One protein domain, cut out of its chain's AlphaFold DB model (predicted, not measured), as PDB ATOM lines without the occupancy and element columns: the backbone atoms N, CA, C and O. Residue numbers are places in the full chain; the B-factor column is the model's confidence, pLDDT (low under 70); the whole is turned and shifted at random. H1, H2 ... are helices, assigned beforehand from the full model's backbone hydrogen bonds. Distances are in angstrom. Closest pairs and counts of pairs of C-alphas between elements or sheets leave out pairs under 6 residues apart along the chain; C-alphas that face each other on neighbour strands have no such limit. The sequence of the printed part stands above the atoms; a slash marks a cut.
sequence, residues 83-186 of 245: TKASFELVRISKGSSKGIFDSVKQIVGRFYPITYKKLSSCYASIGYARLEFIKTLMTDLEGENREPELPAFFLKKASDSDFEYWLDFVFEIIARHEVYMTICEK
ATOM      1  N   THR A  83       7.148  35.023  75.258       73.06
ATOM      2  CA  THR A  83       6.825  33.623  75.584       73.06
ATOM      3  C   THR A  83       6.363  33.456  77.031       73.06
ATOM      4  O   THR A  83       5.462  32.666  77.316       73.06
ATOM      5  N   LYS A  84       6.903  34.256  77.963       75.81
ATOM      6  CA  LYS A  84       6.422  34.297  79.355       75.81
ATOM      7  C   LYS A  84       5.010  34.872  79.435       75.81
ATOM      8  O   LYS A  84       4.195  34.373  80.208       75.81
ATOM      9  N   ALA A  85       4.717  35.899  78.635       74.12
ATOM     10  CA  ALA A  85       3.382  36.481  78.543       74.12
ATOM     11  C   ALA A  85       2.365  35.477  77.966       74.12
ATOM     12  O   ALA A  85       1.289  35.307  78.539       74.12
ATOM     13  N   SER A  86       2.727  34.751  76.905       69.88
ATOM     14  CA  SER A  86       1.906  33.674  76.336       69.88
ATOM     15  C   SER A  86       1.646  32.546  77.332       69.88
ATOM     16  O   SER A  86       0.503  32.121  77.495       69.88
ATOM     17  N   PHE A  87       2.675  32.084  78.048       76.25
ATOM     18  CA  PHE A  87       2.527  31.022  79.046       76.25
ATOM     19  C   PHE A  87       1.566  31.423  80.174       76.25
ATOM     20  O   PHE A  87       0.692  30.645  80.567       76.25
ATOM     21  N   GLU A  88       1.677  32.660  80.664       74.31
ATOM     22  CA  GLU A  88       0.770  33.194  81.682       74.31
ATOM     23  C   GLU A  88      -0.676  33.281  81.164       74.31
ATOM     24  O   GLU A  88      -1.615  32.975  81.901       74.31
ATOM     25  N   LEU A  89      -0.872  33.607  79.881       73.56
ATOM     26  CA  LEU A  89      -2.193  33.595  79.247       73.56
ATOM     27  C   LEU A  89      -2.797  32.193  79.212       73.56
ATOM     28  O   LEU A  89      -3.957  32.025  79.579       73.56
ATOM     29  N   VAL A  90      -2.022  31.192  78.787       72.00
ATOM     30  CA  VAL A  90      -2.464  29.790  78.730       72.00
ATOM     31  C   VAL A  90      -2.824  29.280  80.128       72.00
ATOM     32  O   VAL A  90      -3.780  28.521  80.292       72.00
ATOM     33  N   ARG A  91      -2.099  29.721  81.162       72.69
ATOM     34  CA  ARG A  91      -2.405  29.401  82.560       72.69
ATOM     35  C   ARG A  91      -3.728  30.019  83.022       72.69
ATOM     36  O   ARG A  91      -4.523  29.332  83.656       72.69
ATOM     37  N   ILE A  92      -3.969  31.290  82.695       69.06
ATOM     38  CA  ILE A  92      -5.197  32.014  83.064       69.06
ATOM     39  C   ILE A  92      -6.411  31.462  82.305       69.06
ATOM     40  O   ILE A  92      -7.467  31.255  82.900       69.06
ATOM     41  N   SER A  93      -6.269  31.172  81.010       66.50
ATOM     42  CA  SER A  93      -7.371  30.709  80.159       66.50
ATOM     43  C   SER A  93      -7.847  29.296  80.503       66.50
ATOM     44  O   SER A  93      -9.039  29.024  80.411       66.50
ATOM     45  N   LYS A  94      -6.960  28.414  80.985       64.75
ATOM     46  CA  LYS A  94      -7.326  27.069  81.473       64.75
ATOM     47  C   LYS A  94      -8.188  27.084  82.745       64.75
ATOM     48  O   LYS A  94      -8.810  26.072  83.049       64.75
ATOM     49  N   GLY A  95      -8.224  28.197  83.484       53.97
ATOM     50  CA  GLY A  95      -8.923  28.314  84.770       53.97
ATOM     51  C   GLY A  95     -10.051  29.347  84.814       53.97
ATOM     52  O   GLY A  95     -10.586  29.590  85.893       53.97
ATOM     53  N   SER A  96     -10.405  29.990  83.695       54.06
ATOM     54  CA  SER A  96     -11.376  31.093  83.683       54.06
ATOM     55  C   SER A  96     -12.423  30.943  82.579       54.06
ATOM     56  O   SER A  96     -12.109  30.536  81.466       54.06
ATOM     57  N   SER A  97     -13.658  31.361  82.866       50.66
ATOM     58  CA  SER A  97     -14.747  31.502  81.891       50.66
ATOM     59  C   SER A  97     -14.633  32.758  81.010       50.66
ATOM     60  O   SER A  97     -15.485  32.979  80.151       50.66
ATOM     61  N   LYS A  98     -13.611  33.604  81.215       57.94
ATOM     62  CA  LYS A  98     -13.388  34.817  80.414       57.94
ATOM     63  C   LYS A  98     -12.779  34.480  79.057       57.94
ATOM     64  O   LYS A  98     -11.967  33.565  78.930       57.94
ATOM     65  N   GLY A  99     -13.138  35.270  78.047       68.69
ATOM     66  CA  GLY A  99     -12.601  35.124  76.700       68.69
ATOM     67  C   GLY A  99     -11.086  35.352  76.652       68.69
ATOM     68  O   GLY A  99     -10.525  36.156  77.400       68.69
ATOM     69  N   ILE A 100     -10.418  34.671  75.720       73.69
ATOM     70  CA  ILE A 100      -8.981  34.821  75.421       73.69
ATOM     71  C   ILE A 100      -8.568  36.296  75.299       73.69
ATOM     72  O   ILE A 100      -7.522  36.692  75.808       73.69
ATOM     73  N   PHE A 101      -9.401  37.120  74.663       76.50
ATOM     74  CA  PHE A 101      -9.111  38.532  74.412       76.50
ATOM     75  C   PHE A 101      -9.049  39.380  75.689       76.50
ATOM     76  O   PHE A 101      -8.169  40.232  75.808       76.50
ATOM     77  N   ASP A 102      -9.899  39.100  76.680       76.94
ATOM     78  CA  ASP A 102      -9.839  39.775  77.983       76.94
ATOM     79  C   ASP A 102      -8.548  39.429  78.724       76.94
ATOM     80  O   ASP A 102      -7.933  40.281  79.371       76.94
ATOM     81  N   SER A 103      -8.103  38.179  78.585       78.00
ATOM     82  CA  SER A 103      -6.839  37.722  79.158       78.00
ATOM     83  C   SER A 103      -5.651  38.404  78.468       78.00
ATOM     84  O   SER A 103      -4.733  38.861  79.150       78.00
ATOM     85  N   VAL A 104      -5.685  38.562  77.136       82.00
ATOM     86  CA  VAL A 104      -4.654  39.307  76.390       82.00
ATOM     87  C   VAL A 104      -4.615  40.750  76.885       82.00
ATOM     88  O   VAL A 104      -3.552  41.230  77.269       82.00
ATOM     89  N   LYS A 105      -5.768  41.422  76.977       85.06
ATOM     90  CA  LYS A 105      -5.878  42.789  77.508       85.06
ATOM     91  C   LYS A 105      -5.248  42.927  78.896       85.06
ATOM     92  O   LYS A 105      -4.486  43.865  79.127       85.06
ATOM     93  N   GLN A 106      -5.529  41.997  79.809       84.06
ATOM     94  CA  GLN A 106      -4.978  42.022  81.165       84.06
ATOM     95  C   GLN A 106      -3.447  41.889  81.173       84.06
ATOM     96  O   GLN A 106      -2.762  42.639  81.869       84.06
ATOM     97  N   ILE A 107      -2.905  40.954  80.391       85.69
ATOM     98  CA  ILE A 107      -1.458  40.721  80.299       85.69
ATOM     99  C   ILE A 107      -0.757  41.918  79.666       85.69
ATOM    100  O   ILE A 107       0.264  42.375  80.181       85.69
ATOM    101  N   VAL A 108      -1.334  42.475  78.600       88.75
ATOM    102  CA  VAL A 108      -0.798  43.662  77.932       88.75
ATOM    103  C   VAL A 108      -0.793  44.862  78.872       88.75
ATOM    104  O   VAL A 108       0.224  45.537  78.977       88.75
ATOM    105  N   GLY A 109      -1.868  45.080  79.631       87.31
ATOM    106  CA  GLY A 109      -1.928  46.165  80.614       87.31
ATOM    107  C   GLY A 109      -0.909  46.031  81.741       87.31
ATOM    108  O   GLY A 109      -0.395  47.035  82.227       87.31
ATOM    109  N   ARG A 110      -0.581  44.796  82.134       85.81
ATOM    110  CA  ARG A 110       0.402  44.528  83.186       85.81
ATOM    111  C   ARG A 110       1.844  44.691  82.710       85.81
ATOM    112  O   ARG A 110       2.663  45.212  83.460       85.81
ATOM    113  N   PHE A 111       2.165  44.194  81.517       86.75
ATOM    114  CA  PHE A 111       3.553  44.033  81.070       86.75
ATOM    115  C   PHE A 111       3.992  45.012  79.977       86.75
ATOM    116  O   PHE A 111       5.188  45.246  79.837       86.75
ATOM    117  N   TYR A 112       3.054  45.606  79.237       90.12
ATOM    118  CA  TYR A 112       3.331  46.499  78.106       90.12
ATOM    119  C   TYR A 112       2.478  47.782  78.198       90.12
ATOM    120  O   TYR A 112       1.585  48.008  77.373       90.12
ATOM    121  N   PRO A 113       2.679  48.617  79.236       89.94
ATOM    122  CA  PRO A 113       1.784  49.725  79.566       89.94
ATOM    123  C   PRO A 113       1.744  50.852  78.524       89.94
ATOM    124  O   PRO A 113       0.708  51.510  78.400       89.94
ATOM    125  N   ILE A 114       2.824  51.110  77.776       89.81
ATOM    126  CA  ILE A 114       2.817  52.153  76.733       89.81
ATOM    127  C   ILE A 114       1.933  51.700  75.570       89.81
ATOM    128  O   ILE A 114       1.073  52.439  75.093       89.81
ATOM    129  N   THR A 115       2.112  50.452  75.156       91.94
ATOM    130  CA  THR A 115       1.343  49.805  74.100       91.94
ATOM    131  C   THR A 115      -0.111  49.650  74.512       91.94
ATOM    132  O   THR A 115      -0.999  49.968  73.726       91.94
ATOM    133  N   TYR A 116      -0.368  49.272  75.768       92.06
ATOM    134  CA  TYR A 116      -1.717  49.130  76.305       92.06
ATOM    135  C   TYR A 116      -2.566  50.386  76.086       92.06
ATOM    136  O   TYR A 116      -3.723  50.280  75.687       92.06
ATOM    137  N   LYS A 117      -1.994  51.579  76.293       90.12
ATOM    138  CA  LYS A 117      -2.704  52.856  76.119       90.12
ATOM    139  C   LYS A 117      -3.132  53.131  74.675       90.12
ATOM    140  O   LYS A 117      -4.041  53.929  74.477       90.12
ATOM    141  N   LYS A 118      -2.490  52.501  73.687       89.56
ATOM    142  CA  LYS A 118      -2.809  52.687  72.265       89.56
ATOM    143  C   LYS A 118      -3.894  51.753  71.742       89.56
ATOM    144  O   LYS A 118      -4.552  52.102  70.776       89.56
ATOM    145  N   LEU A 119      -4.099  50.599  72.371       88.00
ATOM    146  CA  LEU A 119      -4.983  49.543  71.864       88.00
ATOM    147  C   LEU A 119      -6.460  49.733  72.254       88.00
ATOM    148  O   LEU A 119      -7.133  48.789  72.667       88.00
ATOM    149  N   SER A 120      -6.965  50.966  72.181       81.19
ATOM    150  CA  SER A 120      -8.326  51.299  72.616       81.19
ATOM    151  C   SER A 120      -9.408  50.528  71.858       81.19
ATOM    152  O   SER A 120     -10.387  50.099  72.470       81.19
ATOM    153  N   SER A 121      -9.229  50.317  70.552       79.94
ATOM    154  CA  SER A 121     -10.214  49.656  69.689       79.94
ATOM    155  C   SER A 121     -10.176  48.141  69.879       79.94
ATOM    156  O   SER A 121     -11.224  47.496  69.922       79.94
ATOM    157  N   CYS A 122      -8.988  47.567  70.104       79.25
ATOM    158  CA  CYS A 122      -8.844  46.156  70.480       79.25
ATOM    159  C   CYS A 122      -9.609  45.788  71.762       79.25
ATOM    160  O   CYS A 122      -9.968  44.626  71.940       79.25
ATOM    161  N   TYR A 123      -9.856  46.744  72.662       74.56
ATOM    162  CA  TYR A 123     -10.566  46.500  73.922       74.56
ATOM    163  C   TYR A 123     -12.082  46.611  73.833       74.56
ATOM    164  O   TYR A 123     -12.759  46.167  74.760       74.56
ATOM    165  N   ALA A 124     -12.596  47.252  72.786       71.69
ATOM    166  CA  ALA A 124     -14.017  47.541  72.639       71.69
ATOM    167  C   ALA A 124     -14.801  46.366  72.032       71.69
ATOM    168  O   ALA A 124     -16.025  46.327  72.133       71.69
ATOM    169  N   SER A 125     -14.113  45.400  71.426       60.47
ATOM    170  CA  SER A 125     -14.757  44.424  70.555       60.47
ATOM    171  C   SER A 125     -14.604  43.006  71.073       60.47
ATOM    172  O   SER A 125     -13.523  42.413  71.090       60.47
ATOM    173  N   ILE A 126     -15.739  42.446  71.464       55.16
ATOM    174  CA  ILE A 126     -15.872  41.054  71.863       55.16
ATOM    175  C   ILE A 126     -15.998  40.215  70.583       55.16
ATOM    176  O   ILE A 126     -16.911  40.431  69.792       55.16
ATOM    177  N   GLY A 127     -15.098  39.247  70.380       63.56
ATOM    178  CA  GLY A 127     -15.292  38.195  69.371       63.56
ATOM    179  C   GLY A 127     -14.621  38.396  68.010       63.56
ATOM    180  O   GLY A 127     -15.086  37.827  67.025       63.56
ATOM    181  N   TYR A 128     -13.523  39.151  67.922       68.50
ATOM    182  CA  TYR A 128     -12.767  39.232  66.669       68.50
ATOM    183  C   TYR A 128     -12.280  37.860  66.183       68.50
ATOM    184  O   TYR A 128     -11.693  37.079  66.936       68.50
ATOM    185  N   ALA A 129     -12.424  37.605  64.882       79.12
ATOM    186  CA  ALA A 129     -11.633  36.581  64.210       79.12
ATOM    187  C   ALA A 129     -10.136  36.936  64.311       79.12
ATOM    188  O   ALA A 129      -9.774  38.112  64.326       79.12
ATOM    189  N   ARG A 130      -9.246  35.933  64.338       82.44
ATOM    190  CA  ARG A 130      -7.788  36.126  64.515       82.44
ATOM    191  C   ARG A 130      -7.189  37.177  63.572       82.44
ATOM    192  O   ARG A 130      -6.340  37.962  63.987       82.44
ATOM    193  N   LEU A 131      -7.636  37.190  62.313       83.00
ATOM    194  CA  LEU A 131      -7.187  38.157  61.312       83.00
ATOM    195  C   LEU A 131      -7.667  39.577  61.622       83.00
ATOM    196  O   LEU A 131      -6.866  40.506  61.579       83.00
ATOM    197  N   GLU A 132      -8.945  39.735  61.960       83.38
ATOM    198  CA  GLU A 132      -9.520  41.033  62.321       83.38
ATOM    199  C   GLU A 132      -8.849  41.595  63.573       83.38
ATOM    200  O   GLU A 132      -8.457  42.756  63.585       83.38
ATOM    201  N   PHE A 133      -8.563  40.747  64.563       84.88
ATOM    202  CA  PHE A 133      -7.806  41.155  65.742       84.88
ATOM    203  C   PHE A 133      -6.426  41.716  65.376       84.88
ATOM    204  O   PHE A 133      -6.041  42.779  65.854       84.88
ATOM    205  N   ILE A 134      -5.683  41.027  64.504       85.12
ATOM    206  CA  ILE A 134      -4.372  41.487  64.030       85.12
ATOM    207  C   ILE A 134      -4.495  42.808  63.262       85.12
ATOM    208  O   ILE A 134      -3.654  43.686  63.442       85.12
ATOM    209  N   LYS A 135      -5.512  42.966  62.406       85.69
ATOM    210  CA  LYS A 135      -5.741  44.221  61.679       85.69
ATOM    211  C   LYS A 135      -5.998  45.368  62.648       85.69
ATOM    212  O   LYS A 135      -5.281  46.358  62.585       85.69
ATOM    213  N   THR A 136      -6.940  45.203  63.578       87.00
ATOM    214  CA  THR A 136      -7.258  46.214  64.595       87.00
ATOM    215  C   THR A 136      -6.041  46.545  65.453       87.00
ATOM    216  O   THR A 136      -5.755  47.721  65.659       87.00
ATOM    217  N   LEU A 137      -5.276  45.530  65.875       88.19
ATOM    218  CA  LEU A 137      -4.019  45.712  66.602       88.19
ATOM    219  C   LEU A 137      -3.069  46.612  65.811       88.19
ATOM    220  O   LEU A 137      -2.585  47.610  66.327       88.19
ATOM    221  N   MET A 138      -2.812  46.286  64.547       87.31
ATOM    222  CA  MET A 138      -1.899  47.060  63.710       87.31
ATOM    223  C   MET A 138      -2.399  48.495  63.493       87.31
ATOM    224  O   MET A 138      -1.598  49.417  63.622       87.31
ATOM    225  N   THR A 139      -3.697  48.698  63.246       87.12
ATOM    226  CA  THR A 139      -4.312  50.030  63.106       87.12
ATOM    227  C   THR A 139      -4.104  50.888  64.355       87.12
ATOM    228  O   THR A 139      -3.583  52.000  64.262       87.12
ATOM    229  N   ASP A 140      -4.443  50.354  65.533       88.88
ATOM    230  CA  ASP A 140      -4.307  51.056  66.815       88.88
ATOM    231  C   ASP A 140      -2.840  51.430  67.103       88.88
ATOM    232  O   ASP A 140      -2.535  52.534  67.564       88.88
ATOM    233  N   LEU A 141      -1.899  50.531  66.792       89.25
ATOM    234  CA  LEU A 141      -0.467  50.783  66.975       89.25
ATOM    235  C   LEU A 141       0.098  51.806  65.977       89.25
ATOM    236  O   LEU A 141       0.974  52.600  66.345       89.25
ATOM    237  N   GLU A 142      -0.371  51.808  64.724       84.25
ATOM    238  CA  GLU A 142       0.027  52.816  63.734       84.25
ATOM    239  C   GLU A 142      -0.529  54.202  64.079       84.25
ATOM    240  O   GLU A 142       0.169  55.194  63.853       84.25
ATOM    241  N   GLY A 143      -1.714  54.268  64.696       78.69
ATOM    242  CA  GLY A 143      -2.400  55.519  65.020       78.69
ATOM    243  C   GLY A 143      -2.959  56.233  63.785       78.69
ATOM    244  O   GLY A 143      -3.204  57.436  63.828       78.69
ATOM    245  N   GLU A 144      -3.120  55.506  62.679       72.88
ATOM    246  CA  GLU A 144      -3.711  55.990  61.434       72.88
ATOM    247  C   GLU A 144      -5.083  55.333  61.239       72.88
ATOM    248  O   GLU A 144      -5.230  54.131  61.432       72.88
ATOM    249  N   ASN A 145      -6.084  56.089  60.777       62.38
ATOM    250  CA  ASN A 145      -7.419  55.555  60.454       62.38
ATOM    251  C   ASN A 145      -7.450  54.774  59.122       62.38
ATOM    252  O   ASN A 145      -8.472  54.739  58.438       62.38
ATOM    253  N   ARG A 146      -6.321  54.193  58.707       67.81
ATOM    254  CA  ARG A 146      -6.196  53.448  57.453       67.81
ATOM    255  C   ARG A 146      -6.095  51.958  57.751       67.81
ATOM    256  O   ARG A 146      -5.420  51.557  58.692       67.81
ATOM    257  N   GLU A 147      -6.734  51.136  56.919       69.62
ATOM    258  CA  GLU A 147      -6.552  49.687  56.998       69.62
ATOM    259  C   GLU A 147      -5.080  49.327  56.704       69.62
ATOM    260  O   GLU A 147      -4.547  49.723  55.657       69.62
ATOM    261  N   PRO A 148      -4.400  48.603  57.609       71.25
ATOM    262  CA  PRO A 148      -2.991  48.292  57.457       71.25
ATOM    263  C   PRO A 148      -2.790  47.281  56.326       71.25
ATOM    264  O   PRO A 148      -3.399  46.211  56.295       71.25
ATOM    265  N   GLU A 149      -1.867  47.579  55.408       69.88
ATOM    266  CA  GLU A 149      -1.433  46.615  54.393       69.88
ATOM    267  C   GLU A 149      -0.568  45.527  55.049       69.88
ATOM    268  O   GLU A 149       0.657  45.659  55.174       69.88
ATOM    269  N   LEU A 150      -1.212  44.439  55.479       74.75
ATOM    270  CA  LEU A 150      -0.547  43.305  56.113       74.75
ATOM    271  C   LEU A 150       0.265  42.489  55.089       74.75
ATOM    272  O   LEU A 150      -0.276  42.053  54.070       74.75
ATOM    273  N   PRO A 151       1.556  42.212  55.345       72.50
ATOM    274  CA  PRO A 151       2.333  41.298  54.514       72.50
ATOM    275  C   PRO A 151       1.714  39.894  54.460       72.50
ATOM    276  O   PRO A 151       1.135  39.426  55.438       72.50
ATOM    277  N   ALA A 152       1.941  39.162  53.364       74.19
ATOM    278  CA  ALA A 152       1.393  37.814  53.156       74.19
ATOM    279  C   ALA A 152       1.662  36.829  54.314       74.19
ATOM    280  O   ALA A 152       0.862  35.931  54.577       74.19
ATOM    281  N   PHE A 153       2.765  37.003  55.050       75.25
ATOM    282  CA  PHE A 153       3.061  36.157  56.204       75.25
ATOM    283  C   PHE A 153       2.094  36.367  57.382       75.25
ATOM    284  O   PHE A 153       1.823  35.402  58.091       75.25
ATOM    285  N   PHE A 154       1.554  37.576  57.587       73.44
ATOM    286  CA  PHE A 154       0.545  37.836  58.623       73.44
ATOM    287  C   PHE A 154      -0.745  37.099  58.305       73.44
ATOM    288  O   PHE A 154      -1.320  36.480  59.190       73.44
ATOM    289  N   LEU A 155      -1.162  37.121  57.036       75.50
ATOM    290  CA  LEU A 155      -2.341  36.389  56.577       75.50
ATOM    291  C   LEU A 155      -2.171  34.889  56.840       75.50
ATOM    292  O   LEU A 155      -3.044  34.260  57.425       75.50
ATOM    293  N   LYS A 156      -0.996  34.334  56.513       78.19
ATOM    294  CA  LYS A 156      -0.675  32.933  56.813       78.19
ATOM    295  C   LYS A 156      -0.721  32.627  58.314       78.19
ATOM    296  O   LYS A 156      -1.158  31.546  58.684       78.19
ATOM    297  N   LYS A 157      -0.259  33.551  59.164       74.50
ATOM    298  CA  LYS A 157      -0.245  33.371  60.623       74.50
ATOM    299  C   LYS A 157      -1.594  33.572  61.294       74.50
ATOM    300  O   LYS A 157      -1.889  32.878  62.257       74.50
ATOM    301  N   ALA A 158      -2.434  34.446  60.760       73.00
ATOM    302  CA  ALA A 158      -3.815  34.574  61.198       73.00
ATOM    303  C   ALA A 158      -4.631  33.301  60.909       73.00
ATOM    304  O   ALA A 158      -5.508  32.950  61.696       73.00
ATOM    305  N   SER A 159      -4.311  32.612  59.809       74.12
ATOM    306  CA  SER A 159      -4.936  31.350  59.395       74.12
ATOM    307  C   SER A 159      -4.250  30.092  59.945       74.12
ATOM    308  O   SER A 159      -4.652  28.987  59.591       74.12
ATOM    309  N   ASP A 160      -3.199  30.237  60.759       74.25
ATOM    310  CA  ASP A 160      -2.493  29.103  61.364       74.25
ATOM    311  C   ASP A 160      -3.429  28.392  62.351       74.25
ATOM    312  O   ASP A 160      -4.150  29.059  63.094       74.25
ATOM    313  N   SER A 161      -3.468  27.060  62.345       69.12
ATOM    314  CA  SER A 161      -4.364  26.299  63.227       69.12
ATOM    315  C   SER A 161      -3.870  26.302  64.673       69.12
ATOM    316  O   SER A 161      -4.688  26.272  65.595       69.12
ATOM    317  N   ASP A 162      -2.557  26.426  64.874       81.25
ATOM    318  CA  ASP A 162      -1.933  26.481  66.191       81.25
ATOM    319  C   ASP A 162      -2.233  27.817  66.891       81.25
ATOM    320  O   ASP A 162      -1.820  28.903  66.473       81.25
ATOM    321  N   PHE A 163      -3.002  27.721  67.973       76.50
ATOM    322  CA  PHE A 163      -3.431  28.865  68.761       76.50
ATOM    323  C   PHE A 163      -2.301  29.470  69.606       76.50
ATOM    324  O   PHE A 163      -2.239  30.694  69.729       76.50
ATOM    325  N   GLU A 164      -1.404  28.648  70.157       77.06
ATOM    326  CA  GLU A 164      -0.281  29.127  70.973       77.06
ATOM    327  C   GLU A 164       0.708  29.892  70.096       77.06
ATOM    328  O   GLU A 164       1.118  31.003  70.433       77.06
ATOM    329  N   TYR A 165       0.976  29.370  68.898       76.31
ATOM    330  CA  TYR A 165       1.825  30.055  67.931       76.31
ATOM    331  C   TYR A 165       1.258  31.426  67.520       76.31
ATOM    332  O   TYR A 165       1.995  32.405  67.364       76.31
ATOM    333  N   TRP A 166      -0.059  31.517  67.311       81.81
ATOM    334  CA  TRP A 166      -0.712  32.790  66.998       81.81
ATOM    335  C   TRP A 166      -0.592  33.799  68.153       81.81
ATOM    336  O   TRP A 166      -0.361  34.984  67.905       81.81
ATOM    337  N   LEU A 167      -0.696  33.346  69.404       79.31
ATOM    338  CA  LEU A 167      -0.528  34.203  70.580       79.31
ATOM    339  C   LEU A 167       0.899  34.726  70.731       79.31
ATOM    340  O   LEU A 167       1.075  35.927  70.941       79.31
ATOM    341  N   ASP A 168       1.904  33.865  70.563       81.19
ATOM    342  CA  ASP A 168       3.313  34.275  70.576       81.19
ATOM    343  C   ASP A 168       3.570  35.379  69.554       81.19
ATOM    344  O   ASP A 168       4.248  36.368  69.838       81.19
ATOM    345  N   PHE A 169       2.963  35.251  68.375       81.94
ATOM    346  CA  PHE A 169       3.054  36.260  67.333       81.94
ATOM    347  C   PHE A 169       2.431  37.603  67.743       81.94
ATOM    348  O   PHE A 169       3.036  38.655  67.522       81.94
ATOM    349  N   VAL A 170       1.246  37.586  68.361       86.25
ATOM    350  CA  VAL A 170       0.590  38.796  68.883       86.25
ATOM    351  C   VAL A 170       1.463  39.472  69.940       86.25
ATOM    352  O   VAL A 170       1.711  40.679  69.854       86.25
ATOM    353  N   PHE A 171       1.967  38.711  70.912       87.44
ATOM    354  CA  PHE A 171       2.823  39.262  71.959       87.44
ATOM    355  C   PHE A 171       4.168  39.745  71.421       87.44
ATOM    356  O   PHE A 171       4.685  40.738  71.928       87.44
ATOM    357  N   GLU A 172       4.706  39.141  70.358       85.75
ATOM    358  CA  GLU A 172       5.910  39.646  69.698       85.75
ATOM    359  C   GLU A 172       5.683  41.043  69.088       85.75
ATOM    360  O   GLU A 172       6.529  41.925  69.253       85.75
ATOM    361  N   ILE A 173       4.538  41.285  68.434       87.56
ATOM    362  CA  ILE A 173       4.185  42.615  67.896       87.56
ATOM    363  C   ILE A 173       4.111  43.645  69.029       87.56
ATOM    364  O   ILE A 173       4.715  44.717  68.942       87.56
ATOM    365  N   ILE A 174       3.392  43.303  70.101       90.88
ATOM    366  CA  ILE A 174       3.165  44.180  71.255       90.88
ATOM    367  C   ILE A 174       4.486  44.507  71.954       90.88
ATOM    368  O   ILE A 174       4.793  45.677  72.172       90.88
ATOM    369  N   ALA A 175       5.304  43.494  72.235       89.38
ATOM    370  CA  ALA A 175       6.608  43.658  72.862       89.38
ATOM    371  C   ALA A 175       7.528  44.554  72.018       89.38
ATOM    372  O   ALA A 175       8.161  45.473  72.539       89.38
ATOM    373  N   ARG A 176       7.567  44.353  70.694       88.25
ATOM    374  CA  ARG A 176       8.362  45.202  69.793       88.25
ATOM    375  C   ARG A 176       7.878  46.647  69.778       88.25
ATOM    376  O   ARG A 176       8.713  47.554  69.747       88.25
ATOM    377  N   HIS A 177       6.564  46.872  69.787       90.62
ATOM    378  CA  HIS A 177       6.003  48.217  69.878       90.62
ATOM    379  C   HIS A 177       6.378  48.886  71.205       90.62
ATOM    380  O   HIS A 177       6.880  50.011  71.183       90.62
ATOM    381  N   GLU A 178       6.229  48.183  72.331       90.50
ATOM    382  CA  GLU A 178       6.599  48.680  73.660       90.50
ATOM    383  C   GLU A 178       8.054  49.147  73.693       90.50
ATOM    384  O   GLU A 178       8.352  50.274  74.098       90.50
ATOM    385  N   VAL A 179       8.966  48.305  73.201       88.31
ATOM    386  CA  VAL A 179      10.398  48.612  73.170       88.31
ATOM    387  C   VAL A 179      10.670  49.812  72.280       88.31
ATOM    388  O   VAL A 179      11.399  50.722  72.673       88.31
ATOM    389  N   TYR A 180      10.080  49.844  71.084       88.19
ATOM    390  CA  TYR A 180      10.272  50.962  70.170       88.19
ATOM    391  C   TYR A 180       9.822  52.287  70.790       88.19
ATOM    392  O   TYR A 180      10.565  53.267  70.724       88.19
ATOM    393  N   MET A 181       8.643  52.317  71.411       87.81
ATOM    394  CA  MET A 181       8.135  53.521  72.065       87.81
ATOM    395  C   MET A 181       9.014  53.921  73.249       87.81
ATOM    396  O   MET A 181       9.454  55.066  73.304       87.81
ATOM    397  N   THR A 182       9.397  52.966  74.099       85.75
ATOM    398  CA  THR A 182      10.316  53.194  75.229       85.75
ATOM    399  C   THR A 182      11.642  53.812  74.775       85.75
ATOM    400  O   THR A 182      12.173  54.724  75.409       85.75
ATOM    401  N   ILE A 183      12.200  53.334  73.661       83.25
ATOM    402  CA  ILE A 183      13.451  53.852  73.094       83.25
ATOM    403  C   ILE A 183      13.254  55.239  72.468       83.25
ATOM    404  O   ILE A 183      14.144  56.088  72.554       83.25
ATOM    405  N   CYS A 184      12.124  55.475  71.803       80.00
ATOM    406  CA  CYS A 184      11.843  56.736  71.124       80.00
ATOM    407  C   CYS A 184      11.436  57.874  72.066       80.00
ATOM    408  O   CYS A 184      11.708  59.029  71.723       80.00
ATOM    409  N   GLU A 185      10.823  57.559  73.208       73.62
ATOM    410  CA  GLU A 185      10.441  58.513  74.258       73.62
ATOM    411  C   GLU A 185      11.639  58.972  75.101       73.62
ATOM    412  O   GLU A 185      11.614  60.070  75.651       73.62
ATOM    413  N   LYS A 186      12.730  58.194  75.151       69.06
ATOM    414  CA  LYS A 186      13.973  58.638  75.795       69.06
ATOM    415  C   LYS A 186      14.610  59.789  75.010       69.06
ATOM    416  O   LYS A 186      14.913  59.670  73.814       69.06
TER     417      LYS A 186
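AT A GLANCE: This is residues 83 to 186 of the 245 residues of an uncharacterized protein of Idiomarinaceae bacterium (UniProt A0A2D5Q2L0). The long helix H6 runs along one side of a small helical body, with H4 beside it at nearly the same slant and H2 running roughly the same way, so that the centres of these three make a triangle. H1 crosses H2 and the first part of H6, the short H3 joins the end of H2 to the later part of H6, H5 meets the first residues of H4 near its own last residue, Ala 158, to make a corner, and the loop of residues 117 to 129 lies on the side away from H6, between H2 and H4. The printed part has 104 residues with six named helices, in the order H1 to H6, and no named strand; the class is all helix. It is compact, with a radius of gyration of the C-alphas of 13.3 A, and rounded, with spans of 37 by 31 by 24 A.

IN THESE COORDINATES: H1 is residues 83 to 93, 15.2 A long, and begins at C-alpha 83 at (6.825, 33.623, 75.584). H2 is residues 100 to 111, 16.5 A, and H3 is residues 113 to 116, 4.8 A. H4 is residues 130 to 142, 18.4 A, with C-alpha 130 at (-7.788, 36.126, 64.515). H5 is residues 152 to 158, 10.1 A. H6, the longest, is residues 163 to 185, 33.2 A, and ends with C-alpha 185 at (10.441, 58.513, 74.258).

HOW THE PARTS SIT: H1 and H2 touch at a steep tilt of 46 degrees, opposite ways; their closest C-alphas, of Leu 89 and Ser 103, are 6.2 A apart. H1 also touches H6, which takes part with residues 164 to 171 alone, at a steep tilt of 54 degrees, opposite ways; the closest C-alphas are those of Ser 86 and Asp 168, 6.0 A. H2 touches H3 with residues 105 to 109 alone, closest at the C-alphas of Gly 109 and Tyr 116, 5.2 A. H3 touches residues 174 to 182 of H6, closest at the C-alphas of Thr 115 and Glu 178, 5.4 A. H4 touches H5 with residues 130 to 134 alone, at a steep tilt of 61 degrees, opposite ways; the C-alphas of Leu 131 and Ala 158 are closest, 4.9 A. H4 and H6 run the same way at a shallow tilt of 1 degree and are close but not clearly touching, with the C-alphas of Ile 134 and Val 170 closest at 7.4 A. H2 and H6 are also close but not clearly touching, closest at the C-alphas of Val 108 and Ile 174, 7.8 A, at a shallow tilt of 31 degrees, the same way. H2 and H4 are apart. The helix packing is mostly crossed. In H1, H2, H4, H5 and H6 every O i to N i+4 pair is within hydrogen-bond range; H3 is too short for such a pair, and its one O i to N i+3 pair is not within range.

THE WHOLE: The C-alphas farthest apart, of Ser 97 and Lys 186, are 40.0 A apart. The printed part has no cut. The link H3 to H4 is long, with 13 residues. The mean pLDDT of the printed part is 78.4; 19 residues are under 70, among them residues 92 to 99, 125 to 128 and 145 to 147.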